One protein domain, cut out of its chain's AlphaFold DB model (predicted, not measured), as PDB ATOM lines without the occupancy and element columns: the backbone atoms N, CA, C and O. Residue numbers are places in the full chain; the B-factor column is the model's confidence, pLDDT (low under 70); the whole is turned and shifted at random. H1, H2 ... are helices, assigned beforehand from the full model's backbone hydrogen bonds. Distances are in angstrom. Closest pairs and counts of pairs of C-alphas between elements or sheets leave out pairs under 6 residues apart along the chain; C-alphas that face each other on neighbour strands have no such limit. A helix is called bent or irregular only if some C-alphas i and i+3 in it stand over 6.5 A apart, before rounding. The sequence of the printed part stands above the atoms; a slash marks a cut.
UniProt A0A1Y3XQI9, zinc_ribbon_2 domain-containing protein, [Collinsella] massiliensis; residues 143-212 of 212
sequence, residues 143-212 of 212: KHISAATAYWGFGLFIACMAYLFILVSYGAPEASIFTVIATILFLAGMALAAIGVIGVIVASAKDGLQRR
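This is residues 143 to 212 of the 212 residues of the protein "zinc_ribbon_2 domain-containing protein" of [Collinsella] massiliensis (UniProt A0A1Y3XQI9). Two long helices, H1 and then H2, make a narrow, loose U: the chain runs along H1, turns through a short link and folds back along H2, with a gap between the two. H2 is the longer, and its free residues 194 to 210 stick out at the open end. The printed part has 70 residues, is all helix with no named strand, and is extended, with a radius of gyration of the C-alphas of 17.5 A; it is a rod spanning 60 by 21 by 12 A.

H1, residues 143 to 169, and H2, residues 177 to 210, are near each other: their closest C-alphas are 8.4 A apart, only just beyond 8 A, and 19 pairs are within 10 A. Residues 143 to 148, 168 to 178 and 194 to 212 stand free. In H2 every O i to N i+4 pair is within hydrogen-bond range; in H1, 22 of 23 are.

H1 runs 39.6 A from C-alpha 143 at (-36.789, 49.842, -41.523); it is neither bent nor irregular, but only just: C-alphas 143 and 146 are 6.1 A apart. H2 runs 49.6 A to C-alpha 210 at (-54.625, 59.705, -49.692).

The C-alphas of Pro 173 and Arg 212, the two farthest apart, are 60.0 A apart. The printed part has no cut. Mean pLDDT of the printed part is 76.2; residues 143 to 152, 171 to 175 and 211 to 212 are under 70.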
ATOM      1  N   LYS A 143     -37.903  50.293 -40.670       54.72
ATOM      2  CA  LYS A 143     -36.789  49.842 -41.523       54.72
ATOM      3  C   LYS A 143     -36.000  48.670 -40.926       54.72
ATOM      4  O   LYS A 143     -35.490  47.854 -41.685       54.72
ATOM      5  N   HIS A 144     -35.930  48.550 -39.598       48.22
ATOM      6  CA  HIS A 144     -35.240  47.433 -38.934       48.22
ATOM      7  C   HIS A 144     -36.168  46.254 -38.615       48.22
ATOM      8  O   HIS A 144     -35.711  45.114 -38.534       48.22
ATOM      9  N   ILE A 145     -37.474  46.510 -38.484       55.69
ATOM     10  CA  ILE A 145     -38.464  45.482 -38.140       55.69
ATOM     11  C   ILE A 145     -38.727  44.545 -39.326       55.69
ATOM     12  O   ILE A 145     -38.805  43.342 -39.109       55.69
ATOM     13  N   SER A 146     -38.764  45.043 -40.570       57.22
ATOM     14  CA  SER A 146     -39.023  44.204 -41.757       57.22
ATOM     15  C   SER A 146     -37.927  43.166 -42.005       57.22
ATOM     16  O   SER A 146     -38.222  42.002 -42.276       57.22
ATOM     17  N   ALA A 147     -36.666  43.569 -41.839       55.28
ATOM     18  CA  ALA A 147     -35.520  42.686 -41.965       55.28
ATOM     19  C   ALA A 147     -35.526  41.633 -40.850       55.28
ATOM     20  O   ALA A 147     -35.415  40.445 -41.135       55.28
ATOM     21  N   ALA A 148     -35.748  42.037 -39.595       57.94
ATOM     22  CA  ALA A 148     -35.827  41.104 -38.475       57.94
ATOM     23  C   ALA A 148     -36.978  40.093 -38.653       57.94
ATOM     24  O   ALA A 148     -36.748  38.894 -38.544       57.94
ATOM     25  N   THR A 149     -38.184  40.514 -39.041       63.22
ATOM     26  CA  THR A 149     -39.289  39.572 -39.308       63.22
ATOM     27  C   THR A 149     -39.033  38.665 -40.513       63.22
ATOM     28  O   THR A 149     -39.426  37.498 -40.492       63.22
ATOM     29  N   ALA A 150     -38.328  39.153 -41.539       62.06
ATOM     30  CA  ALA A 150     -37.943  38.343 -42.690       62.06
ATOM     31  C   ALA A 150     -36.857  37.314 -42.331       62.06
ATOM     32  O   ALA A 150     -36.947  36.169 -42.766       62.06
ATOM     33  N   TYR A 151     -35.879  37.675 -41.493       67.56
ATOM     34  CA  TYR A 151     -34.823  36.763 -41.041       67.56
ATOM     35  C   TYR A 151     -35.333  35.720 -40.047       67.56
ATOM     36  O   TYR A 151     -34.891  34.574 -40.103       67.56
ATOM     37  N   TRP A 152     -36.297  36.066 -39.191       67.62
ATOM     38  CA  TRP A 152     -36.958  35.086 -38.327       67.62
ATOM     39  C   TRP A 152     -37.822  34.113 -39.144       67.62
ATOM     40  O   TRP A 152     -37.778  32.909 -38.896       67.62
ATOM     41  N   GLY A 153     -38.526  34.593 -40.178       75.56
ATOM     42  CA  GLY A 153     -39.260  33.735 -41.115       75.56
ATOM     43  C   GLY A 153     -38.348  32.831 -41.953       75.56
ATOM     44  O   GLY A 153     -38.610  31.635 -42.081       75.56
ATOM     45  N   PHE A 154     -37.243  33.371 -42.474       72.31
ATOM     46  CA  PHE A 154     -36.251  32.612 -43.240       72.31
ATOM     47  C   PHE A 154     -35.517  31.585 -42.366       72.31
ATOM     48  O   PHE A 154     -35.350  30.440 -42.776       72.31
ATOM     49  N   GLY A 155     -35.147  31.944 -41.135       79.56
ATOM     50  CA  GLY A 155     -34.542  31.020 -40.174       79.56
ATOM     51  C   GLY A 155     -35.472  29.860 -39.809       79.56
ATOM     52  O   GLY A 155     -35.040  28.707 -39.811       79.56
ATOM     53  N   LEU A 156     -36.761  30.140 -39.586       79.69
ATOM     54  CA  LEU A 156     -37.774  29.109 -39.333       79.69
ATOM     55  C   LEU A 156     -37.975  28.198 -40.558       79.69
ATOM     56  O   LEU A 156     -38.106  26.984 -40.414       79.69
ATOM     57  N   PHE A 157     -37.954  28.770 -41.765       79.56
ATOM     58  CA  PHE A 157     -38.054  28.023 -43.019       79.56
ATOM     59  C   PHE A 157     -36.865  27.074 -43.225       79.56
ATOM     60  O   PHE A 157     -37.064  25.896 -43.527       79.56
ATOM     61  N   ILE A 158     -35.637  27.549 -43.001       82.06
ATOM     62  CA  ILE A 158     -34.422  26.730 -43.110       82.06
ATOM     63  C   ILE A 158     -34.395  25.632 -42.040       82.06
ATOM     64  O   ILE A 158     -34.101  24.480 -42.360       82.06
ATOM     65  N   ALA A 159     -34.768  25.943 -40.795       82.50
ATOM     66  CA  ALA A 159     -34.885  24.945 -39.732       82.50
ATOM     67  C   ALA A 159     -35.938  23.869 -40.065       82.50
ATOM     68  O   ALA A 159     -35.720  22.686 -39.805       82.50
ATOM     69  N   CYS A 160     -37.048  24.258 -40.698       78.75
ATOM     70  CA  CYS A 160     -38.093  23.339 -41.145       78.75
ATOM     71  C   CYS A 160     -37.625  22.444 -42.305       78.75
ATOM     72  O   CYS A 160     -37.827  21.232 -42.255       78.75
ATOM     73  N   MET A 161     -36.934  23.002 -43.307       81.38
ATOM     74  CA  MET A 161     -36.322  22.223 -44.394       81.38
ATOM     75  C   MET A 161     -35.289  21.221 -43.867       81.38
ATOM     76  O   MET A 161     -35.291  20.067 -44.291       81.38
ATOM     77  N   ALA A 162     -34.461  21.625 -42.898       85.00
ATOM     78  CA  ALA A 162     -33.514  20.730 -42.239       85.00
ATOM     79  C   ALA A 162     -34.231  19.609 -41.465       85.00
ATOM     80  O   ALA A 162     -33.842  18.449 -41.576       85.00
ATOM     81  N   TYR A 163     -35.309  19.922 -40.739       81.06
ATOM     82  CA  TYR A 163     -36.104  18.934 -40.004       81.06
ATOM     83  C   TYR A 163     -36.824  17.942 -40.932       81.06
ATOM     84  O   TYR A 163     -36.812  16.741 -40.674       81.06
ATOM     85  N   LEU A 164     -37.392  18.409 -42.048       79.31
ATOM     86  CA  LEU A 164     -38.000  17.534 -43.057       79.31
ATOM     87  C   LEU A 164     -36.958  16.648 -43.750       79.31
ATOM     88  O   LEU A 164     -37.204  15.460 -43.942       79.31
ATOM     89  N   PHE A 165     -35.782  17.189 -44.073       82.56
ATOM     90  CA  PHE A 165     -34.678  16.414 -44.642       82.56
ATOM     91  C   PHE A 165     -34.187  15.323 -43.681       82.56
ATOM     92  O   PHE A 165     -33.962  14.180 -44.082       82.56
ATOM     93  N   ILE A 166     -34.096  15.659 -42.393       81.31
ATOM     94  CA  ILE A 166     -33.817  14.720 -41.307       81.31
ATOM     95  C   ILE A 166     -34.891  13.622 -41.263       81.31
ATOM     96  O   ILE A 166     -34.549  12.444 -41.284       81.31
ATOM     97  N   LEU A 167     -36.182  13.970 -41.289       73.38
ATOM     98  CA  LEU A 167     -37.280  12.993 -41.257       73.38
ATOM     99  C   LEU A 167     -37.279  12.034 -42.458       73.38
ATOM    100  O   LEU A 167     -37.473  10.833 -42.274       73.38
ATOM    101  N   VAL A 168     -37.020  12.541 -43.667       79.62
ATOM    102  CA  VAL A 168     -36.885  11.714 -44.881       79.62
ATOM    103  C   VAL A 168     -35.690  10.764 -44.761       79.62
ATOM    104  O   VAL A 168     -35.787   9.601 -45.144       79.62
ATOM    105  N   SER A 169     -34.585  11.236 -44.175       80.56
ATOM    106  CA  SER A 169     -33.370  10.438 -43.966       80.56
ATOM    107  C   SER A 169     -33.549   9.334 -42.918       80.56
ATOM    108  O   SER A 169     -32.939   8.274 -43.044       80.56
ATOM    109  N   TYR A 170     -34.389   9.551 -41.901       82.38
ATOM    110  CA  TYR A 170     -34.655   8.559 -40.853       82.38
ATOM    111  C   TYR A 170     -35.684   7.491 -41.245       82.38
ATOM    112  O   TYR A 170     -35.874   6.549 -40.479       82.38
ATOM    113  N   GLY A 171     -36.313   7.597 -42.425       67.94
ATOM    114  CA  GLY A 171     -37.104   6.519 -43.021       67.94
ATOM    115  C   GLY A 171     -38.154   5.915 -42.088       67.94
ATOM    116  O   GLY A 171     -38.346   4.706 -42.117       67.94
ATOM    117  N   ALA A 172     -38.788   6.720 -41.229       61.62
ATOM    118  CA  ALA A 172     -39.804   6.237 -40.302       61.62
ATOM    119  C   ALA A 172     -41.136   6.046 -41.059       61.62
ATOM    120  O   ALA A 172     -41.734   7.044 -41.468       61.62
ATOM    121  N   PRO A 173     -41.613   4.802 -41.273       59.25
ATOM    122  CA  PRO A 173     -42.844   4.549 -42.025       59.25
ATOM    123  C   PRO A 173     -44.109   4.770 -41.185       59.25
ATOM    124  O   PRO A 173     -45.204   4.874 -41.732       59.25
ATOM    125  N   GLU A 174     -43.976   4.895 -39.866       60.34
ATOM    126  CA  GLU A 174     -45.099   5.184 -38.984       60.34
ATOM    127  C   GLU A 174     -45.271   6.698 -38.920       60.34
ATOM    128  O   GLU A 174     -44.574   7.384 -38.169       60.34
ATOM    129  N   ALA A 175     -46.157   7.219 -39.775       64.81
ATOM    130  CA  ALA A 175     -46.527   8.627 -39.875       64.81
ATOM    131  C   ALA A 175     -46.959   9.164 -38.504       64.81
ATOM    132  O   ALA A 175     -48.126   9.127 -38.109       64.81
ATOM    133  N   SER A 176     -45.973   9.635 -37.750       73.69
ATOM    134  CA  SER A 176     -46.164  10.097 -36.396       73.69
ATOM    135  C   SER A 176     -46.994  11.369 -36.444       73.69
ATOM    136  O   SER A 176     -46.711  12.279 -37.223       73.69
ATOM    137  N   ILE A 177     -48.012  11.445 -35.594       78.81
ATOM    138  CA  ILE A 177     -48.889  12.608 -35.395       78.81
ATOM    139  C   ILE A 177     -48.085  13.926 -35.335       78.81
ATOM    140  O   ILE A 177     -48.556  14.961 -35.801       78.81
ATOM    141  N   PHE A 178     -46.833  13.880 -34.864       71.88
ATOM    142  CA  PHE A 178     -45.889  14.999 -34.881       71.88
ATOM    143  C   PHE A 178     -45.612  15.586 -36.275       71.88
ATOM    144  O   PHE A 178     -45.548  16.807 -36.402       71.88
ATOM    145  N   THR A 179     -45.509  14.778 -37.331       74.75
ATOM    146  CA  THR A 179     -45.311  15.256 -38.712       74.75
ATOM    147  C   THR A 179     -46.559  15.963 -39.238       74.75
ATOM    148  O   THR A 179     -46.468  17.010 -39.884       74.75
ATOM    149  N   VAL A 180     -47.744  15.437 -38.920       79.94
ATOM    150  CA  VAL A 180     -49.021  16.065 -39.289       79.94
ATOM    151  C   VAL A 180     -49.194  17.395 -38.547       79.94
ATOM    152  O   VAL A 180     -49.522  18.409 -39.156       79.94
ATOM    153  N   ILE A 181     -48.886  17.442 -37.250       82.25
ATOM    154  CA  ILE A 181     -48.927  18.687 -36.470       82.25
ATOM    155  C   ILE A 181     -47.911  19.704 -37.012       82.25
ATOM    156  O   ILE A 181     -48.262  20.866 -37.212       82.25
ATOM    157  N   ALA A 182     -46.678  19.284 -37.308       77.31
ATOM    158  CA  ALA A 182     -45.645  20.169 -37.846       77.31
ATOM    159  C   ALA A 182     -46.039  20.767 -39.208       77.31
ATOM    160  O   ALA A 182     -45.846  21.961 -39.436       77.31
ATOM    161  N   THR A 183     -46.640  19.969 -40.095       80.19
ATOM    162  CA  THR A 183     -47.120  20.446 -41.404       80.19
ATOM    163  C   THR A 183     -48.302  21.411 -41.274       80.19
ATOM    164  O   THR A 183     -48.306  22.448 -41.939       80.19
ATOM    165  N   ILE A 184     -49.261  21.147 -40.379       85.44
ATOM    166  CA  ILE A 184     -50.389  22.058 -40.114       85.44
ATOM    167  C   ILE A 184     -49.896  23.401 -39.555       85.44
ATOM    168  O   ILE A 184     -50.294  24.456 -40.055       85.44
ATOM    169  N   LEU A 185     -49.010  23.380 -38.553       85.19
ATOM    170  CA  LEU A 185     -48.457  24.605 -37.961       85.19
ATOM    171  C   LEU A 185     -47.653  25.419 -38.985       85.19
ATOM    172  O   LEU A 185     -47.717  26.650 -38.978       85.19
ATOM    173  N   PHE A 186     -46.951  24.755 -39.905       81.62
ATOM    174  CA  PHE A 186     -46.231  25.417 -40.990       81.62
ATOM    175  C   PHE A 186     -47.172  26.099 -41.994       81.62
ATOM    176  O   PHE A 186     -46.964  27.266 -42.330       81.62
ATOM    177  N   LEU A 187     -48.228  25.411 -42.442       85.25
ATOM    178  CA  LEU A 187     -49.230  25.998 -43.339       85.25
ATOM    179  C   LEU A 187     -49.939  27.190 -42.688       85.25
ATOM    180  O   LEU A 187     -50.139  28.213 -43.343       85.25
ATOM    181  N   ALA A 188     -50.249  27.096 -41.393       84.38
ATOM    182  CA  ALA A 188     -50.783  28.215 -40.624       84.38
ATOM    183  C   ALA A 188     -49.793  29.393 -40.579       84.38
ATOM    184  O   ALA A 188     -50.183  30.534 -40.821       84.38
ATOM    185  N   GLY A 189     -48.503  29.128 -40.347       83.00
ATOM    186  CA  GLY A 189     -47.452  30.149 -40.370       83.00
ATOM    187  C   GLY A 189     -47.316  30.844 -41.729       83.00
ATOM    188  O   GLY A 189     -47.286  32.074 -41.791       83.00
ATOM    189  N   MET A 190     -47.303  30.080 -42.826       81.81
ATOM    190  CA  MET A 190     -47.272  30.620 -44.193       81.81
ATOM    191  C   MET A 190     -48.516  31.459 -44.509       81.81
ATOM    192  O   MET A 190     -48.394  32.537 -45.092       81.81
ATOM    193  N   ALA A 191     -49.703  31.014 -44.087       85.06
ATOM    194  CA  ALA A 191     -50.941  31.768 -44.265       85.06
ATOM    195  C   ALA A 191     -50.909  33.104 -43.504       85.06
ATOM    196  O   ALA A 191     -51.242  34.142 -44.075       85.06
ATOM    197  N   LEU A 192     -50.445  33.110 -42.249       85.50
ATOM    198  CA  LEU A 192     -50.302  34.335 -41.455       85.50
ATOM    199  C   LEU A 192     -49.267  35.297 -42.056       85.50
ATOM    200  O   LEU A 192     -49.513  36.503 -42.107       85.50
ATOM    201  N   ALA A 193     -48.149  34.778 -42.568       81.62
ATOM    202  CA  ALA A 193     -47.151  35.585 -43.265       81.62
ATOM    203  C   ALA A 193     -47.726  36.221 -44.542       81.62
ATOM    204  O   ALA A 193     -47.553  37.420 -44.764       81.62
ATOM    205  N   ALA A 194     -48.466  35.451 -45.348       83.06
ATOM    206  CA  ALA A 194     -49.127  35.955 -46.550       83.06
ATOM    207  C   ALA A 194     -50.157  37.048 -46.219       83.06
ATOM    208  O   ALA A 194     -50.161  38.099 -46.861       83.06
ATOM    209  N   ILE A 195     -50.974  36.847 -45.180       84.75
ATOM    210  CA  ILE A 195     -51.927  37.856 -44.690       84.75
ATOM    211  C   ILE A 195     -51.189  39.138 -44.267       84.75
ATOM    212  O   ILE A 195     -51.627  40.235 -44.613       84.75
ATOM    213  N   GLY A 196     -50.045  39.015 -43.587       81.69
ATOM    214  CA  GLY A 196     -49.203  40.155 -43.213       81.69
ATOM    215  C   GLY A 196     -48.685  40.941 -44.422       81.69
ATOM    216  O   GLY A 196     -48.825  42.164 -44.467       81.69
ATOM    217  N   VAL A 197     -48.155  40.250 -45.438       84.56
ATOM    218  CA  VAL A 197     -47.674  40.879 -46.685       84.56
ATOM    219  C   VAL A 197     -48.812  41.590 -47.419       84.56
ATOM    220  O   VAL A 197     -48.658  42.743 -47.827       84.56
ATOM    221  N   ILE A 198     -49.972  40.942 -47.543       84.19
ATOM    222  CA  ILE A 198     -51.159  41.536 -48.170       84.19
ATOM    223  C   ILE A 198     -51.595  42.797 -47.408       84.19
ATOM    224  O   ILE A 198     -51.884  43.817 -48.032       84.19
ATOM    225  N   GLY A 199     -51.575  42.770 -46.071       83.56
ATOM    226  CA  GLY A 199     -51.887  43.933 -45.238       83.56
ATOM    227  C   GLY A 199     -50.970  45.131 -45.507       83.56
ATOM    228  O   GLY A 199     -51.457  46.253 -45.658       83.56
ATOM    229  N   VAL A 200     -49.661  44.899 -45.649       81.75
ATOM    230  CA  VAL A 200     -48.680  45.952 -45.978       81.75
ATOM    231  C   VAL A 200     -48.936  46.546 -47.366       81.75
ATOM    232  O   VAL A 200     -48.882  47.767 -47.536       81.75
ATOM    233  N   ILE A 201     -49.253  45.706 -48.354       79.38
ATOM    234  CA  ILE A 201     -49.564  46.154 -49.719       79.38
ATOM    235  C   ILE A 201     -50.827  47.025 -49.722       79.38
ATOM    236  O   ILE A 201     -50.827  48.106 -50.312       79.38
ATOM    237  N   VAL A 202     -51.887  46.598 -49.029       86.56
ATOM    238  CA  VAL A 202     -53.152  47.348 -48.949       86.56
ATOM    239  C   VAL A 202     -52.974  48.673 -48.205       86.56
ATOM    240  O   VAL A 202     -53.505  49.693 -48.649       86.56
ATOM    241  N   ALA A 203     -52.203  48.692 -47.115       78.25
ATOM    242  CA  ALA A 203     -51.870  49.925 -46.403       78.25
ATOM    243  C   ALA A 203     -51.121  50.909 -47.318       78.25
ATOM    244  O   ALA A 203     -51.524  52.064 -47.448       78.25
ATOM    245  N   SER A 204     -50.120  50.417 -48.054       81.81
ATOM    246  CA  SER A 204     -49.340  51.223 -49.003       81.81
ATOM    247  C   SER A 204     -50.202  51.782 -50.142       81.81
ATOM    248  O   SER A 204     -50.042  52.935 -50.545       81.81
ATOM    249  N   ALA A 205     -51.150  50.988 -50.652       87.12
ATOM    250  CA  ALA A 205     -52.088  51.423 -51.685       87.12
ATOM    251  C   ALA A 205     -53.042  52.515 -51.175       87.12
ATOM    252  O   ALA A 205     -53.312  53.487 -51.885       87.12
ATOM    253  N   LYS A 206     -53.518  52.388 -49.930       89.19
ATOM    254  CA  LYS A 206     -54.380  53.387 -49.292       89.19
ATOM    255  C   LYS A 206     -53.642  54.708 -49.078       89.19
ATOM    256  O   LYS A 206     -54.195  55.755 -49.403       89.19
ATOM    257  N   ASP A 207     -52.396  54.662 -48.618       80.69
ATOM    258  CA  ASP A 207     -51.566  55.857 -48.432       80.69
ATOM    259  C   ASP A 207     -51.263  56.562 -49.762       80.69
ATOM    260  O   ASP A 207     -51.254  57.790 -49.830       80.69
ATOM    261  N   GLY A 208     -51.060  55.796 -50.840       80.62
ATOM    262  CA  GLY A 208     -50.892  56.338 -52.190       80.62
ATOM    263  C   GLY A 208     -52.142  57.045 -52.724       80.62
ATOM    264  O   GLY A 208     -52.016  58.017 -53.468       80.62
ATOM    265  N   LEU A 209     -53.334  56.594 -52.321       80.56
ATOM    266  CA  LEU A 209     -54.599  57.238 -52.675       80.56
ATOM    267  C   LEU A 209     -54.863  58.502 -51.843       80.56
ATOM    268  O   LEU A 209     -55.404  59.457 -52.374       80.56
ATOM    269  N   GLN A 210     -54.460  58.531 -50.569       76.81
ATOM    270  CA  GLN A 210     -54.625  59.705 -49.692       76.81
ATOM    271  C   GLN A 210     -53.684  60.871 -50.041       76.81
ATOM    272  O   GLN A 210     -53.923  61.998 -49.614       76.81
ATOM    273  N   ARG A 211     -52.596  60.613 -50.779       69.69
ATOM    274  CA  ARG A 211     -51.653  61.650 -51.243       69.69
ATOM    275  C   ARG A 211     -52.009  62.260 -52.606       69.69
ATOM    276  O   ARG A 211     -51.304  63.175 -53.026       69.69
ATOM    277  N   ARG A 212     -53.014  61.731 -53.308       62.28
ATOM    278  CA  ARG A 212     -53.515  62.263 -54.587       62.28
ATOM    279  C   ARG A 212     -54.755  63.107 -54.357       62.28
ATOM    280  O   ARG A 212     -54.880  64.109 -55.089       62.28
TER     281      ARG A 212